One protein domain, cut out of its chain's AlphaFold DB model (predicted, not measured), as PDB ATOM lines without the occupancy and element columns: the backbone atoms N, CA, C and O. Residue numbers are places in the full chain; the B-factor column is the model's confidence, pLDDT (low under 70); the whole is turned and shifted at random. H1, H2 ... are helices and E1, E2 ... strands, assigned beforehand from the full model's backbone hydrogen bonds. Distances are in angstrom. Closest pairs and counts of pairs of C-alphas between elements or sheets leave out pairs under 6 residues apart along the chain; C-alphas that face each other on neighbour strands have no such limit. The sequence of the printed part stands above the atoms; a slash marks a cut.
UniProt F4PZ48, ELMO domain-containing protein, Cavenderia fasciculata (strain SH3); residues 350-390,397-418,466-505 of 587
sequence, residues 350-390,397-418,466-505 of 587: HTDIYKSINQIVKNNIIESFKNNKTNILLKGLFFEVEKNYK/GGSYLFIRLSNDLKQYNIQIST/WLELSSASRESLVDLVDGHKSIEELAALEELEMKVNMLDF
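AT A GLANCE: This is residues 350 to 390, 397 to 418 and 466 to 505 of the 587 residues of the protein "ELMO domain-containing protein" of Cavenderia fasciculata (strain SH3) (UniProt F4PZ48). A long helix, H1, runs into a small three-stranded sheet at its far end, and a second helix, H3, crosses H1 near the middle of both as an X. The short H2 lies on the stretch that leads back from the sheet to H3 and touches no helix. The printed part has 103 residues with three named helices and three named strands, in the order H1 E1 E2 E3 H2 H3; the sheet runs E1 E2 E3, antiparallel throughout, and the class is mixed, helices and strands. The whole is only just loose, close to extended, with a radius of gyration of the C-alphas of 18.9 A, and its outline is a rod of 64 by 25 by 21 A.

IN THESE COORDINATES: H1, residues 350 to 379, begins with C-alpha 350 at (182.751, 180.678, 249.416) and is 43.4 A long. E1, residues 381 to 385, spans 12.4 A. E2, residues 399 to 405, spans 19.8 A and ends with C-alpha 405 at (164.369, 218.754, 259.885). E3, residues 412 to 417, spans 15.7 A. H2, residues 471 to 479, spans 12.7 A. H3, residues 484 to 501, spans 26.1 A and ends with C-alpha 501 at (183.972, 194.600, 243.550).

HOW THE PARTS SIT: H1 touches H3 with residues 358 to 366 alone, and H3 touches it with residues 490 to 498 alone. Their closest C-alphas, those of Lys 362 and Glu 494, are 6.3 A apart, and they run opposite ways at a steep tilt of 52 degrees. H1 is on the sheet but only grazes it, with residues 374 to 379; the closest C-alphas of H1 and E2, those of Leu 378 and Leu 405, are 4.7 A apart. E1 and E2 are antiparallel at 151 degrees, with N 383 and O 401 within hydrogen-bond range at 2.8 A. E2 and E3 form a hairpin, antiparallel at 159 degrees, with N 413 and O 404 within hydrogen-bond range at 2.7 A. The sheet is only just strongly twisted, its C-alphas up to 4.0 A off the best plane. H2 is not on the sheet and is apart from H1 and H3. In H1, H2 and H3 every O i to N i+4 pair is within hydrogen-bond range.

THE WHOLE: The two C-alphas farthest apart, those of Lys 390 and Phe 505, are 65.5 A apart. Residues 391 to 396 are not printed, with 10.6 A from C-alpha 390 to C-alpha 397; residues 419 to 465 are not printed, with 16.1 A from C-alpha 418 to C-alpha 466. Of the links printed whole, H1 to E1 and H2 to H3 are tight and E2 to E3 is short. The mean pLDDT of the printed part is 75.4, and 29 residues are under 70, among them residues 466 to 485.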
ATOM      1  N   HIS A 350     182.705 179.490 250.288       56.91
ATOM      2  CA  HIS A 350     182.751 180.678 249.416       56.91
ATOM      3  C   HIS A 350     181.423 181.466 249.441       56.91
ATOM      4  O   HIS A 350     181.397 182.697 249.377       56.91
ATOM      5  N   THR A 351     180.313 180.751 249.645       67.44
ATOM      6  CA  THR A 351     178.977 181.305 249.894       67.44
ATOM      7  C   THR A 351     178.927 182.208 251.129       67.44
ATOM      8  O   THR A 351     178.203 183.198 251.130       67.44
ATOM      9  N   ASP A 352     179.696 181.906 252.173       73.38
ATOM     10  CA  ASP A 352     179.723 182.684 253.413       73.38
ATOM     11  C   ASP A 352     180.574 183.949 253.260       73.38
ATOM     12  O   ASP A 352     180.220 184.992 253.806       73.38
ATOM     13  N   ILE A 353     181.640 183.898 252.451       70.19
ATOM     14  CA  ILE A 353     182.441 185.077 252.087       70.19
ATOM     15  C   ILE A 353     181.598 186.044 251.256       70.19
ATOM     16  O   ILE A 353     181.516 187.223 251.591       70.19
ATOM     17  N   TYR A 354     180.898 185.548 250.232       72.62
ATOM     18  CA  TYR A 354     180.010 186.378 249.417       72.62
ATOM     19  C   TYR A 354     178.874 186.986 250.245       72.62
ATOM     20  O   TYR A 354     178.597 188.175 250.133       72.62
ATOM     21  N   LYS A 355     178.252 186.205 251.139       79.75
ATOM     22  CA  LYS A 355     177.255 186.725 252.088       79.75
ATOM     23  C   LYS A 355     177.840 187.788 253.013       79.75
ATOM     24  O   LYS A 355     177.159 188.766 253.291       79.75
ATOM     25  N   SER A 356     179.079 187.617 253.470       74.50
ATOM     26  CA  SER A 356     179.748 188.581 254.350       74.50
ATOM     27  C   SER A 356     180.067 189.885 253.618       74.50
ATOM     28  O   SER A 356     179.757 190.955 254.136       74.50
ATOM     29  N   ILE A 357     180.607 189.812 252.396       72.94
ATOM     30  CA  ILE A 357     180.847 190.985 251.540       72.94
ATOM     31  C   ILE A 357     179.523 191.678 251.227       72.94
ATOM     32  O   ILE A 357     179.412 192.885 251.421       72.94
ATOM     33  N   ASN A 358     178.499 190.918 250.830       77.38
ATOM     34  CA  ASN A 358     177.194 191.488 250.532       77.38
ATOM     35  C   ASN A 358     176.575 192.161 251.769       77.38
ATOM     36  O   ASN A 358     176.034 193.256 251.689       77.38
ATOM     37  N   GLN A 359     176.727 191.565 252.953       85.88
ATOM     38  CA  GLN A 359     176.249 192.170 254.192       85.88
ATOM     39  C   GLN A 359     176.981 193.481 254.525       85.88
ATOM     40  O   GLN A 359     176.339 194.434 254.963       85.88
ATOM     41  N   ILE A 360     178.300 193.550 254.312       81.88
ATOM     42  CA  ILE A 360     179.091 194.775 254.517       81.88
ATOM     43  C   ILE A 360     178.649 195.862 253.533       81.88
ATOM     44  O   ILE A 360     178.338 196.979 253.949       81.88
ATOM     45  N   VAL A 361     178.558 195.520 252.246       80.00
ATOM     46  CA  VAL A 361     178.085 196.413 251.179       80.00
ATOM     47  C   VAL A 361     176.691 196.944 251.505       80.00
ATOM     48  O   VAL A 361     176.470 198.155 251.518       80.00
ATOM     49  N   LYS A 362     175.767 196.056 251.871       82.25
ATOM     50  CA  LYS A 362     174.403 196.410 252.252       82.25
ATOM     51  C   LYS A 362     174.365 197.362 253.444       82.25
ATOM     52  O   LYS A 362     173.627 198.342 253.407       82.25
ATOM     53  N   ASN A 363     175.170 197.124 254.479       83.69
ATOM     54  CA  ASN A 363     175.236 198.012 255.641       83.69
ATOM     55  C   ASN A 363     175.725 199.420 255.254       83.69
ATOM     56  O   ASN A 363     175.096 200.406 255.643       83.69
ATOM     57  N   ASN A 364     176.776 199.513 254.434       83.19
ATOM     58  CA  ASN A 364     177.321 200.791 253.960       83.19
ATOM     59  C   ASN A 364     176.314 201.554 253.083       83.19
ATOM     60  O   ASN A 364     176.136 202.766 253.228       83.19
ATOM     61  N   ILE A 365     175.608 200.847 252.193       81.50
ATOM     62  CA  ILE A 365     174.569 201.436 251.338       81.50
ATOM     63  C   ILE A 365     173.394 201.931 252.184       81.50
ATOM     64  O   ILE A 365     172.920 203.045 251.966       81.50
ATOM     65  N   ILE A 366     172.950 201.152 253.178       82.56
ATOM     66  CA  ILE A 366     171.887 201.564 254.106       82.56
ATOM     67  C   ILE A 366     172.285 202.850 254.845       82.56
ATOM     68  O   ILE A 366     171.458 203.752 254.982       82.56
ATOM     69  N   GLU A 367     173.530 202.966 255.309       81.38
ATOM     70  CA  GLU A 367     174.014 204.173 255.986       81.38
ATOM     71  C   GLU A 367     174.038 205.390 255.047       81.38
ATOM     72  O   GLU A 367     173.505 206.451 255.384       81.38
ATOM     73  N   SER A 368     174.558 205.222 253.829       77.75
ATOM     74  CA  SER A 368     174.537 206.265 252.796       77.75
ATOM     75  C   SER A 368     173.108 206.708 252.453       77.75
ATOM     76  O   SER A 368     172.810 207.902 252.354       77.75
ATOM     77  N   PHE A 369     172.178 205.756 252.356       78.06
ATOM     78  CA  PHE A 369     170.771 206.015 252.070       78.06
ATOM     79  C   PHE A 369     170.071 206.769 253.208       78.06
ATOM     80  O   PHE A 369     169.343 207.736 252.957       78.06
ATOM     81  N   LYS A 370     170.343 206.393 254.466       84.75
ATOM     82  CA  LYS A 370     169.888 207.129 255.657       84.75
ATOM     83  C   LYS A 370     170.403 208.566 255.652       84.75
ATOM     84  O   LYS A 370     169.622 209.494 255.871       84.75
ATOM     85  N   ASN A 371     171.682 208.768 255.335       85.44
ATOM     86  CA  ASN A 371     172.272 210.101 255.214       85.44
ATOM     87  C   ASN A 371     171.619 210.922 254.093       85.44
ATOM     88  O   ASN A 371     171.288 212.091 254.297       85.44
ATOM     89  N   ASN A 372     171.349 210.322 252.930       84.62
ATOM     90  CA  ASN A 372     170.670 211.005 251.828       84.62
ATOM     91  C   ASN A 372     169.246 211.444 252.210       84.62
ATOM     92  O   ASN A 372     168.883 212.607 252.035       84.62
ATOM     93  N   LYS A 373     168.446 210.561 252.817       84.31
ATOM     94  CA  LYS A 373     167.093 210.928 253.263       84.31
ATOM     95  C   LYS A 373     167.100 211.983 254.359       84.31
ATOM     96  O   LYS A 373     166.293 212.908 254.313       84.31
ATOM     97  N   THR A 374     168.060 211.909 255.275       86.44
ATOM     98  CA  THR A 374     168.275 212.950 256.285       86.44
ATOM     99  C   THR A 374     168.579 214.291 255.615       86.44
ATOM    100  O   THR A 374     167.975 215.300 255.968       86.44
ATOM    101  N   ASN A 375     169.413 214.308 254.572       86.81
ATOM    102  CA  ASN A 375     169.689 215.510 253.781       86.81
ATOM    103  C   ASN A 375     168.454 216.045 253.037       86.81
ATOM    104  O   ASN A 375     168.301 217.260 252.918       86.81
ATOM    105  N   ILE A 376     167.561 215.179 252.549       85.81
ATOM    106  CA  ILE A 376     166.280 215.601 251.953       85.81
ATOM    107  C   ILE A 376     165.396 216.267 253.015       85.81
ATOM    108  O   ILE A 376     164.892 217.367 252.791       85.81
ATOM    109  N   LEU A 377     165.267 215.660 254.197       89.94
ATOM    110  CA  LEU A 377     164.501 216.238 255.304       89.94
ATOM    111  C   LEU A 377     165.115 217.557 255.801       89.94
ATOM    112  O   LEU A 377     164.379 218.502 256.080       89.94
ATOM    113  N   LEU A 378     166.447 217.662 255.842       90.25
ATOM    114  CA  LEU A 378     167.175 218.897 256.155       90.25
ATOM    115  C   LEU A 378     166.980 219.990 255.099       90.25
ATOM    116  O   LEU A 378     167.117 221.160 255.439       90.25
ATOM    117  N   LYS A 379     166.687 219.661 253.836       91.06
ATOM    118  CA  LYS A 379     166.310 220.652 252.807       91.06
ATOM    119  C   LYS A 379     164.858 221.102 252.956       91.06
ATOM    120  O   LYS A 379     164.549 222.256 252.670       91.06
ATOM    121  N   GLY A 380     164.012 220.218 253.471       91.31
ATOM    122  CA  GLY A 380     162.599 220.445 253.728       91.31
ATOM    123  C   GLY A 380     161.696 219.989 252.586       91.31
ATOM    124  O   GLY A 380     162.117 219.837 251.439       91.31
ATOM    125  N   LEU A 381     160.441 219.740 252.936       90.50
ATOM    126  CA  LEU A 381     159.395 219.203 252.078       90.50
ATOM    127  C   LEU A 381     158.178 220.127 252.124       90.50
ATOM    128  O   LEU A 381     157.809 220.622 253.190       90.50
ATOM    129  N   PHE A 382     157.547 220.335 250.970       88.06
ATOM    130  CA  PHE A 382     156.285 221.060 250.859       88.06
ATOM    131  C   PHE A 382     155.131 220.072 250.756       88.06
ATOM    132  O   PHE A 382     155.150 219.172 249.917       88.06
ATOM    133  N   PHE A 383     154.114 220.281 251.578       85.81
ATOM    134  CA  PHE A 383     152.867 219.538 251.546       85.81
ATOM    135  C   PHE A 383     151.743 220.500 251.194       85.81
ATOM    136  O   PHE A 383     151.584 221.544 251.826       85.81
ATOM    137  N   GLU A 384     150.958 220.152 250.184       83.25
ATOM    138  CA  GLU A 384     149.693 220.828 249.941       83.25
ATOM    139  C   GLU A 384     148.667 220.304 250.940       83.25
ATOM    140  O   GLU A 384     148.458 219.097 251.074       83.25
ATOM    141  N   VAL A 385     148.047 221.215 251.679       82.38
ATOM    142  CA  VAL A 385     147.102 220.840 252.715       82.38
ATOM    143  C   VAL A 385     145.694 220.776 252.108       82.38
ATOM    144  O   VAL A 385     145.133 221.790 251.688       82.38
ATOM    145  N   GLU A 386     145.113 219.574 252.044       75.69
ATOM    146  CA  GLU A 386     143.808 219.345 251.406       75.69
ATOM    147  C   GLU A 386     142.691 220.130 252.140       75.69
ATOM    148  O   GLU A 386     142.588 220.106 253.366       75.69
ATOM    149  N   LYS A 387     141.867 220.858 251.366       64.12
ATOM    150  CA  LYS A 387     140.984 222.004 251.712       64.12
ATOM    151  C   LYS A 387     139.877 221.814 252.782       64.12
ATOM    152  O   LYS A 387     138.826 222.447 252.686       64.12
ATOM    153  N   ASN A 388     140.050 221.006 253.825       53.56
ATOM    154  CA  ASN A 388     138.967 220.723 254.782       53.56
ATOM    155  C   ASN A 388     138.911 221.622 256.030       53.56
ATOM    156  O   ASN A 388     137.985 221.482 256.831       53.56
ATOM    157  N   TYR A 389     139.804 222.600 256.182       55.22
ATOM    158  CA  TYR A 389     139.695 223.608 257.248       55.22
ATOM    159  C   TYR A 389     139.054 224.869 256.678       55.22
ATOM    160  O   TYR A 389     139.689 225.663 255.986       55.22
ATOM    161  N   LYS A 390     137.770 225.075 256.980       53.25
ATOM    162  CA  LYS A 390     137.141 226.385 256.805       53.25
ATOM    163  C   LYS A 390     137.750 227.344 257.826       53.25
ATOM    164  O   LYS A 390     137.258 227.445 258.948       53.25
ATOM    165  N   GLY A 397     142.468 230.058 249.838       57.53
ATOM    166  CA  GLY A 397     143.853 229.864 249.407       57.53
ATOM    167  C   GLY A 397     144.290 228.434 249.724       57.53
ATOM    168  O   GLY A 397     143.954 227.917 250.789       57.53
ATOM    169  N   GLY A 398     144.991 227.768 248.804       62.66
ATOM    170  CA  GLY A 398     145.674 226.515 249.127       62.66
ATOM    171  C   GLY A 398     146.729 226.798 250.193       62.66
ATOM    172  O   GLY A 398     147.609 227.629 249.978       62.66
ATOM    173  N   SER A 399     146.606 226.171 251.360       76.12
ATOM    174  CA  SER A 399     147.628 226.278 252.396       76.12
ATOM    175  C   SER A 399     148.737 225.291 252.063       76.12
ATOM    176  O   SER A 399     148.469 224.100 251.907       76.12
ATOM    177  N   TYR A 400     149.973 225.775 251.968       82.88
ATOM    178  CA  TYR A 400     151.151 224.918 251.881       82.88
ATOM    179  C   TYR A 400     151.816 224.833 253.254       82.88
ATOM    180  O   TYR A 400     152.008 225.841 253.941       82.88
ATOM    181  N   LEU A 401     152.170 223.614 253.643       86.81
ATOM    182  CA  LEU A 401     152.908 223.301 254.855       86.81
ATOM    183  C   LEU A 401     154.339 222.945 254.464       86.81
ATOM    184  O   LEU A 401     154.566 221.953 253.776       86.81
ATOM    185  N   PHE A 402     155.306 223.745 254.894       89.31
ATOM    186  CA  PHE A 402     156.716 223.425 254.732       89.31
ATOM    187  C   PHE A 402     157.236 222.775 256.012       89.31
ATOM    188  O   PHE A 402     157.147 223.374 257.082       89.31
ATOM    189  N   ILE A 403     157.765 221.556 255.915       91.62
ATOM    190  CA  ILE A 403     158.359 220.827 257.042       91.62
ATOM    191  C   ILE A 403     159.828 220.579 256.733       91.62
ATOM    192  O   ILE A 403     160.155 220.002 255.701       91.62
ATOM    193  N   ARG A 404     160.720 220.968 257.640       93.00
ATOM    194  CA  ARG A 404     162.168 220.788 257.500       93.00
ATOM    195  C   ARG A 404     162.755 220.229 258.786       93.00
ATOM    196  O   ARG A 404     162.430 220.725 259.852       93.00
ATOM    197  N   LEU A 405     163.630 219.235 258.715       92.69
ATOM    198  CA  LEU A 405     164.369 218.754 259.885       92.69
ATOM    199  C   LEU A 405     165.367 219.829 260.345       92.69
ATOM    200  O   LEU A 405     166.029 220.461 259.519       92.69
ATOM    201  N   SER A 406     165.461 220.063 261.649       91.12
ATOM    202  CA  SER A 406     166.432 220.987 262.231       91.12
ATOM    203  C   SER A 406     167.862 220.465 262.051       91.12
ATOM    204  O   SER A 406     168.101 219.262 261.948       91.12
ATOM    205  N   ASN A 407     168.845 221.371 262.042       91.38
ATOM    206  CA  ASN A 407     170.257 221.008 261.845       91.38
ATOM    207  C   ASN A 407     170.815 220.089 262.950       91.38
ATOM    208  O   ASN A 407     171.820 219.424 262.728       91.38
ATOM    209  N   ASP A 408     170.190 220.051 264.129       92.38
ATOM    210  CA  ASP A 408     170.559 219.153 265.230       92.38
ATOM    211  C   ASP A 408     169.888 217.769 265.141       92.38
ATOM    212  O   ASP A 408     170.114 216.931 266.013       92.38
ATOM    213  N   LEU A 409     169.080 217.527 264.099       90.19
ATOM    214  CA  LEU A 409     168.342 216.288 263.826       90.19
ATOM    215  C   LEU A 409     167.323 215.896 264.912       90.19
ATOM    216  O   LEU A 409     166.843 214.761 264.930       90.19
ATOM    217  N   LYS A 410     166.977 216.810 265.828       88.56
ATOM    218  CA  LYS A 410     166.107 216.504 266.980       88.56
ATOM    219  C   LYS A 410     164.671 216.976 266.813       88.56
ATOM    220  O   LYS A 410     163.785 216.433 267.482       88.56
ATOM    221  N   GLN A 411     164.434 217.980 265.977       88.44
ATOM    222  CA  GLN A 411     163.146 218.649 265.823       88.44
ATOM    223  C   GLN A 411     162.842 218.882 264.339       88.44
ATOM    224  O   GLN A 411     163.718 218.788 263.486       88.44
ATOM    225  N   TYR A 412     161.585 219.166 264.013       88.19
ATOM    226  CA  TYR A 412     161.236 219.648 262.683       88.19
ATOM    227  C   TYR A 412     160.679 221.060 262.799       88.19
ATOM    228  O   TYR A 412     159.868 221.360 263.670       88.19
ATOM    229  N   ASN A 413     161.099 221.905 261.875       86.81
ATOM    230  CA  ASN A 413     160.646 223.265 261.708       86.81
ATOM    231  C   ASN A 413     159.470 223.221 260.746       86.81
ATOM    232  O   ASN A 413     159.613 222.780 259.602       86.81
ATOM    233  N   ILE A 414     158.315 223.670 261.220       89.56
ATOM    234  CA  ILE A 414     157.088 223.704 260.439       89.56
ATOM    235  C   ILE A 414     156.767 225.165 260.138       89.56
ATOM    236  O   ILE A 414     156.559 225.962 261.048       89.56
ATOM    237  N   GLN A 415     156.731 225.522 258.859       85.56
ATOM    238  CA  GLN A 415     156.345 226.849 258.399       85.56
ATOM    239  C   GLN A 415     155.064 226.738 257.576       85.56
ATOM    240  O   GLN A 415     155.019 226.071 256.544       85.56
ATOM    241  N   ILE A 416     154.013 227.410 258.038       84.62
ATOM    242  CA  ILE A 416     152.754 227.522 257.307       84.62
ATOM    243  C   ILE A 416     152.845 228.789 256.461       84.62
ATOM    244  O   ILE A 416     152.923 229.892 256.998       84.62
ATOM    245  N   SER A 417     152.860 228.640 255.137       71.94
ATOM    246  CA  SER A 417     152.764 229.788 254.238       71.94
ATOM    247  C   SER A 417     151.286 230.067 253.986       71.94
ATOM    248  O   SER A 417     150.652 229.437 253.142       71.94
ATOM    249  N   THR A 418     150.709 230.980 254.763       65.44
ATOM    250  CA  THR A 418     149.427 231.601 254.431       65.44
ATOM    251  C   THR A 418     149.699 233.000 253.905       65.44
ATOM    252  O   THR A 418     150.338 233.822 254.558       65.44
ATOM    253  N   TRP A 466     157.126 226.972 266.627       46.97
ATOM    254  CA  TRP A 466     157.793 225.680 266.785       46.97
ATOM    255  C   TRP A 466     156.767 224.633 267.218       46.97
ATOM    256  O   TRP A 466     156.238 224.697 268.326       46.97
ATOM    257  N   LEU A 467     156.469 223.679 266.338       52.59
ATOM    258  CA  LEU A 467     155.599 222.543 266.635       52.59
ATOM    259  C   LEU A 467     156.462 221.285 266.749       52.59
ATOM    260  O   LEU A 467     157.075 220.854 265.773       52.59
ATOM    261  N   GLU A 468     156.516 220.683 267.936       48.84
ATOM    262  CA  GLU A 468     157.155 219.378 268.106       48.84
ATOM    263  C   GLU A 468     156.257 218.276 267.525       48.84
ATOM    264  O   GLU A 468     155.103 218.118 267.922       48.84
ATOM    265  N   LEU A 469     156.787 217.488 266.583       48.06
ATOM    266  CA  LEU A 469     156.129 216.257 266.147       48.06
ATOM    267  C   LEU A 469     156.182 215.210 267.258       48.06
ATOM    268  O   LEU A 469     157.252 214.935 267.815       48.06
ATOM    269  N   SER A 470     155.035 214.577 267.506       52.62
ATOM    270  CA  SER A 470     154.923 213.427 268.401       52.62
ATOM    271  C   SER A 470     155.851 212.286 267.966       52.62
ATOM    272  O   SER A 470     156.149 212.126 266.779       52.62
ATOM    273  N   SER A 471     156.296 211.463 268.920       44.53
ATOM    274  CA  SER A 471     157.152 210.292 268.663       44.53
ATOM    275  C   SER A 471     156.573 209.355 267.596       44.53
ATOM    276  O   SER A 471     157.301 208.935 266.703       44.53
ATOM    277  N   ALA A 472     155.255 209.135 267.603       42.50
ATOM    278  CA  ALA A 472     154.556 208.329 266.598       42.50
ATOM    279  C   ALA A 472     154.670 208.900 265.168       42.50
ATOM    280  O   ALA A 472     154.752 208.157 264.194       42.50
ATOM    281  N   SER A 473     154.724 210.229 265.022       54.16
ATOM    282  CA  SER A 473     154.899 210.868 263.709       54.16
ATOM    283  C   SER A 473     156.345 210.763 263.205       54.16
ATOM    284  O   SER A 473     156.573 210.776 261.998       54.16
ATOM    285  N   ARG A 474     157.324 210.638 264.115       56.03
ATOM    286  CA  ARG A 474     158.733 210.394 263.760       56.03
ATOM    287  C   ARG A 474     158.921 208.987 263.206       56.03
ATOM    288  O   ARG A 474     159.596 208.843 262.196       56.03
ATOM    289  N   GLU A 475     158.290 207.990 263.821       52.94
ATOM    290  CA  GLU A 475     158.293 206.605 263.331       52.94
ATOM    291  C   GLU A 475     157.625 206.504 261.952       52.94
ATOM    292  O   GLU A 475     158.221 205.959 261.035       52.94
ATOM    293  N   SER A 476     156.488 207.173 261.729       55.69
ATOM    294  CA  SER A 476     155.825 207.178 260.413       55.69
ATOM    295  C   SER A 476     156.640 207.861 259.296       55.69
ATOM    296  O   SER A 476     156.571 207.452 258.136       55.69
ATOM    297  N   LEU A 477     157.435 208.890 259.616       57.69
ATOM    298  CA  LEU A 477     158.376 209.509 258.669       57.69
ATOM    299  C   LEU A 477     159.591 208.613 258.386       57.69
ATOM    300  O   LEU A 477     160.151 208.675 257.292       57.69
ATOM    301  N   VAL A 478     159.976 207.776 259.351       56.59
ATOM    302  CA  VAL A 478     160.955 206.700 259.155       56.59
ATOM    303  C   VAL A 478     160.344 205.573 258.317       56.59
ATOM    304  O   VAL A 478     161.019 205.083 257.429       56.59
ATOM    305  N   ASP A 479     159.059 205.251 258.435       57.75
ATOM    306  CA  ASP A 479     158.413 204.255 257.560       57.75
ATOM    307  C   ASP A 479     158.309 204.730 256.097       57.75
ATOM    308  O   ASP A 479     158.365 203.931 255.160       57.75
ATOM    309  N   LEU A 480     158.261 206.047 255.858       54.62
ATOM    310  CA  LEU A 480     158.428 206.636 254.518       54.62
ATOM    311  C   LEU A 480     159.816 206.309 253.921       54.62
ATOM    312  O   LEU A 480     160.018 206.350 252.700       54.62
ATOM    313  N   VAL A 481     160.796 205.968 254.770       50.97
ATOM    314  CA  VAL A 481     162.117 205.493 254.353       50.97
ATOM    315  C   VAL A 481     162.056 204.075 253.775       50.97
ATOM    316  O   VAL A 481     162.830 203.783 252.860       50.97
ATOM    317  N   ASP A 482     161.091 203.262 254.192       56.09
ATOM    318  CA  ASP A 482     161.003 201.826 253.899       56.09
ATOM    319  C   ASP A 482     159.966 201.469 252.815       56.09
ATOM    320  O   ASP A 482     159.705 200.296 252.548       56.09
ATOM    321  N   GLY A 483     159.378 202.465 252.144       67.94
ATOM    322  CA  GLY A 483     158.434 202.230 251.044       67.94
ATOM    323  C   GLY A 483     159.058 201.455 249.872       67.94
ATOM    324  O   GLY A 483     160.226 201.636 249.575       67.94
ATOM    325  N   HIS A 484     158.276 200.651 249.138       62.28
ATOM    326  CA  HIS A 484     158.736 199.765 248.042       62.28
ATOM    327  C   HIS A 484     159.810 200.342 247.097       62.28
ATOM    328  O   HIS A 484     160.720 199.627 246.686       62.28
ATOM    329  N   LYS A 485     159.741 201.641 246.791       68.25
ATOM    330  CA  LYS A 485     160.727 202.336 245.957       68.25
ATOM    331  C   LYS A 485     162.138 202.374 246.568       68.25
ATOM    332  O   LYS A 485     163.116 202.306 245.834       68.25
ATOM    333  N   SER A 486     162.268 202.450 247.896       70.44
ATOM    334  CA  SER A 486     163.572 202.398 248.570       70.44
ATOM    335  C   SER A 486     164.216 201.021 248.495       70.44
ATOM    336  O   SER A 486     165.435 200.939 248.400       70.44
ATOM    337  N   ILE A 487     163.416 199.952 248.485       75.19
ATOM    338  CA  ILE A 487     163.908 198.579 248.330       75.19
ATOM    339  C   ILE A 487     164.497 198.385 246.926       75.19
ATOM    340  O   ILE A 487     165.573 197.805 246.796       75.19
ATOM    341  N   GLU A 488     163.835 198.906 245.889       74.12
ATOM    342  CA  GLU A 488     164.343 198.863 244.509       74.12
ATOM    343  C   GLU A 488     165.631 199.681 244.343       74.12
ATOM    344  O   GLU A 488     166.598 199.197 243.755       74.12
ATOM    345  N   GLU A 489     165.681 200.896 244.902       71.50
ATOM    346  CA  GLU A 489     166.885 201.737 244.885       71.50
ATOM    347  C   GLU A 489     168.053 201.078 245.639       71.50
ATOM    348  O   GLU A 489     169.190 201.111 245.164       71.50
ATOM    349  N   LEU A 490     167.782 200.431 246.778       74.62
ATOM    350  CA  LEU A 490     168.792 199.713 247.555       74.62
ATOM    351  C   LEU A 490     169.338 198.503 246.789       74.62
ATOM    352  O   LEU A 490     170.550 198.324 246.731       74.62
ATOM    353  N   ALA A 491     168.459 197.711 246.169       78.38
ATOM    354  CA  ALA A 491     168.851 196.552 245.373       78.38
ATOM    355  C   ALA A 491     169.706 196.955 244.159       78.38
ATOM    356  O   ALA A 491     170.701 196.297 243.863       78.38
ATOM    357  N   ALA A 492     169.365 198.063 243.493       80.19
ATOM    358  CA  ALA A 492     170.140 198.581 242.368       80.19
ATOM    359  C   ALA A 492     171.546 199.052 242.787       80.19
ATOM    360  O   ALA A 492     172.518 198.815 242.068       80.19
ATOM    361  N   LEU A 493     171.672 199.705 243.950       76.31
ATOM    362  CA  LEU A 493     172.970 200.115 244.496       76.31
ATOM    363  C   LEU A 493     173.803 198.911 244.956       76.31
ATOM    364  O   LEU A 493     175.002 198.876 244.691       76.31
ATOM    365  N   GLU A 494     173.170 197.925 245.599       81.00
ATOM    366  CA  GLU A 494     173.807 196.671 246.025       81.00
ATOM    367  C   GLU A 494     174.379 195.928 244.810       81.00
ATOM    368  O   GLU A 494     175.543 195.532 244.811       81.00
ATOM    369  N   GLU A 495     173.601 195.826 243.728       84.31
ATOM    370  CA  GLU A 495     174.040 195.208 242.477       84.31
ATOM    371  C   GLU A 495     175.232 195.947 241.846       84.31
ATOM    372  O   GLU A 495     176.179 195.308 241.381       84.31
ATOM    373  N   LEU A 496     175.203 197.282 241.815       84.19
ATOM    374  CA  LEU A 496     176.275 198.083 241.220       84.19
ATOM    375  C   LEU A 496     177.586 197.952 242.007       84.19
ATOM    376  O   LEU A 496     178.633 197.711 241.409       84.19
ATOM    377  N   GLU A 497     177.525 198.067 243.333       82.69
ATOM    378  CA  GLU A 497     178.691 197.938 244.213       82.69
ATOM    379  C   GLU A 497     179.300 196.535 244.118       82.69
ATOM    380  O   GLU A 497     180.516 196.359 244.023       82.69
ATOM    381  N   MET A 498     178.448 195.511 244.056       83.12
ATOM    382  CA  MET A 498     178.895 194.137 243.871       83.12
ATOM    383  C   MET A 498     179.557 193.934 242.507       83.12
ATOM    384  O   MET A 498     180.603 193.298 242.433       83.12
ATOM    385  N   LYS A 499     179.018 194.522 241.429       83.38
ATOM    386  CA  LYS A 499     179.666 194.495 240.108       83.38
ATOM    387  C   LYS A 499     181.040 195.154 240.128       83.38
ATOM    388  O   LYS A 499     181.957 194.587 239.547       83.38
ATOM    389  N   VAL A 500     181.191 196.300 240.799       86.25
ATOM    390  CA  VAL A 500     182.484 196.993 240.934       86.25
ATOM    391  C   VAL A 500     183.496 196.116 241.668       86.25
ATOM    392  O   VAL A 500     184.594 195.914 241.159       86.25
ATOM    393  N   ASN A 501     183.107 195.512 242.793       79.88
ATOM    394  CA  ASN A 501     183.972 194.600 243.550       79.88
ATOM    395  C   ASN A 501     184.323 193.312 242.782       79.88
ATOM    396  O   ASN A 501     185.323 192.663 243.077       79.88
ATOM    397  N   MET A 502     183.519 192.949 241.781       83.12
ATOM    398  CA  MET A 502     183.763 191.802 240.907       83.12
ATOM    399  C   MET A 502     184.569 192.148 239.644       83.12
ATOM    400  O   MET A 502     184.941 191.229 238.914       83.12
ATOM    401  N   LEU A 503     184.866 193.428 239.371       86.38
ATOM    402  CA  LEU A 503     185.587 193.842 238.155       86.38
ATOM    403  C   LEU A 503     186.981 193.214 238.054       86.38
ATOM    404  O   LEU A 503     187.370 192.788 236.969       86.38
ATOM    405  N   ASP A 504     187.691 193.090 239.177       83.38
ATOM    406  CA  ASP A 504     189.034 192.492 239.229       83.38
ATOM    407  C   ASP A 504     189.044 190.995 238.869       83.38
ATOM    408  O   ASP A 504     190.095 190.425 238.573       83.38
ATOM    409  N   PHE A 505     187.872 190.353 238.853       82.06
ATOM    410  CA  PHE A 505     187.697 188.933 238.546       82.06
ATOM    411  C   PHE A 505     187.082 188.685 237.159       82.06
ATOM    412  O   PHE A 505     186.838 187.534 236.784       82.06
TER     413      PHE A 505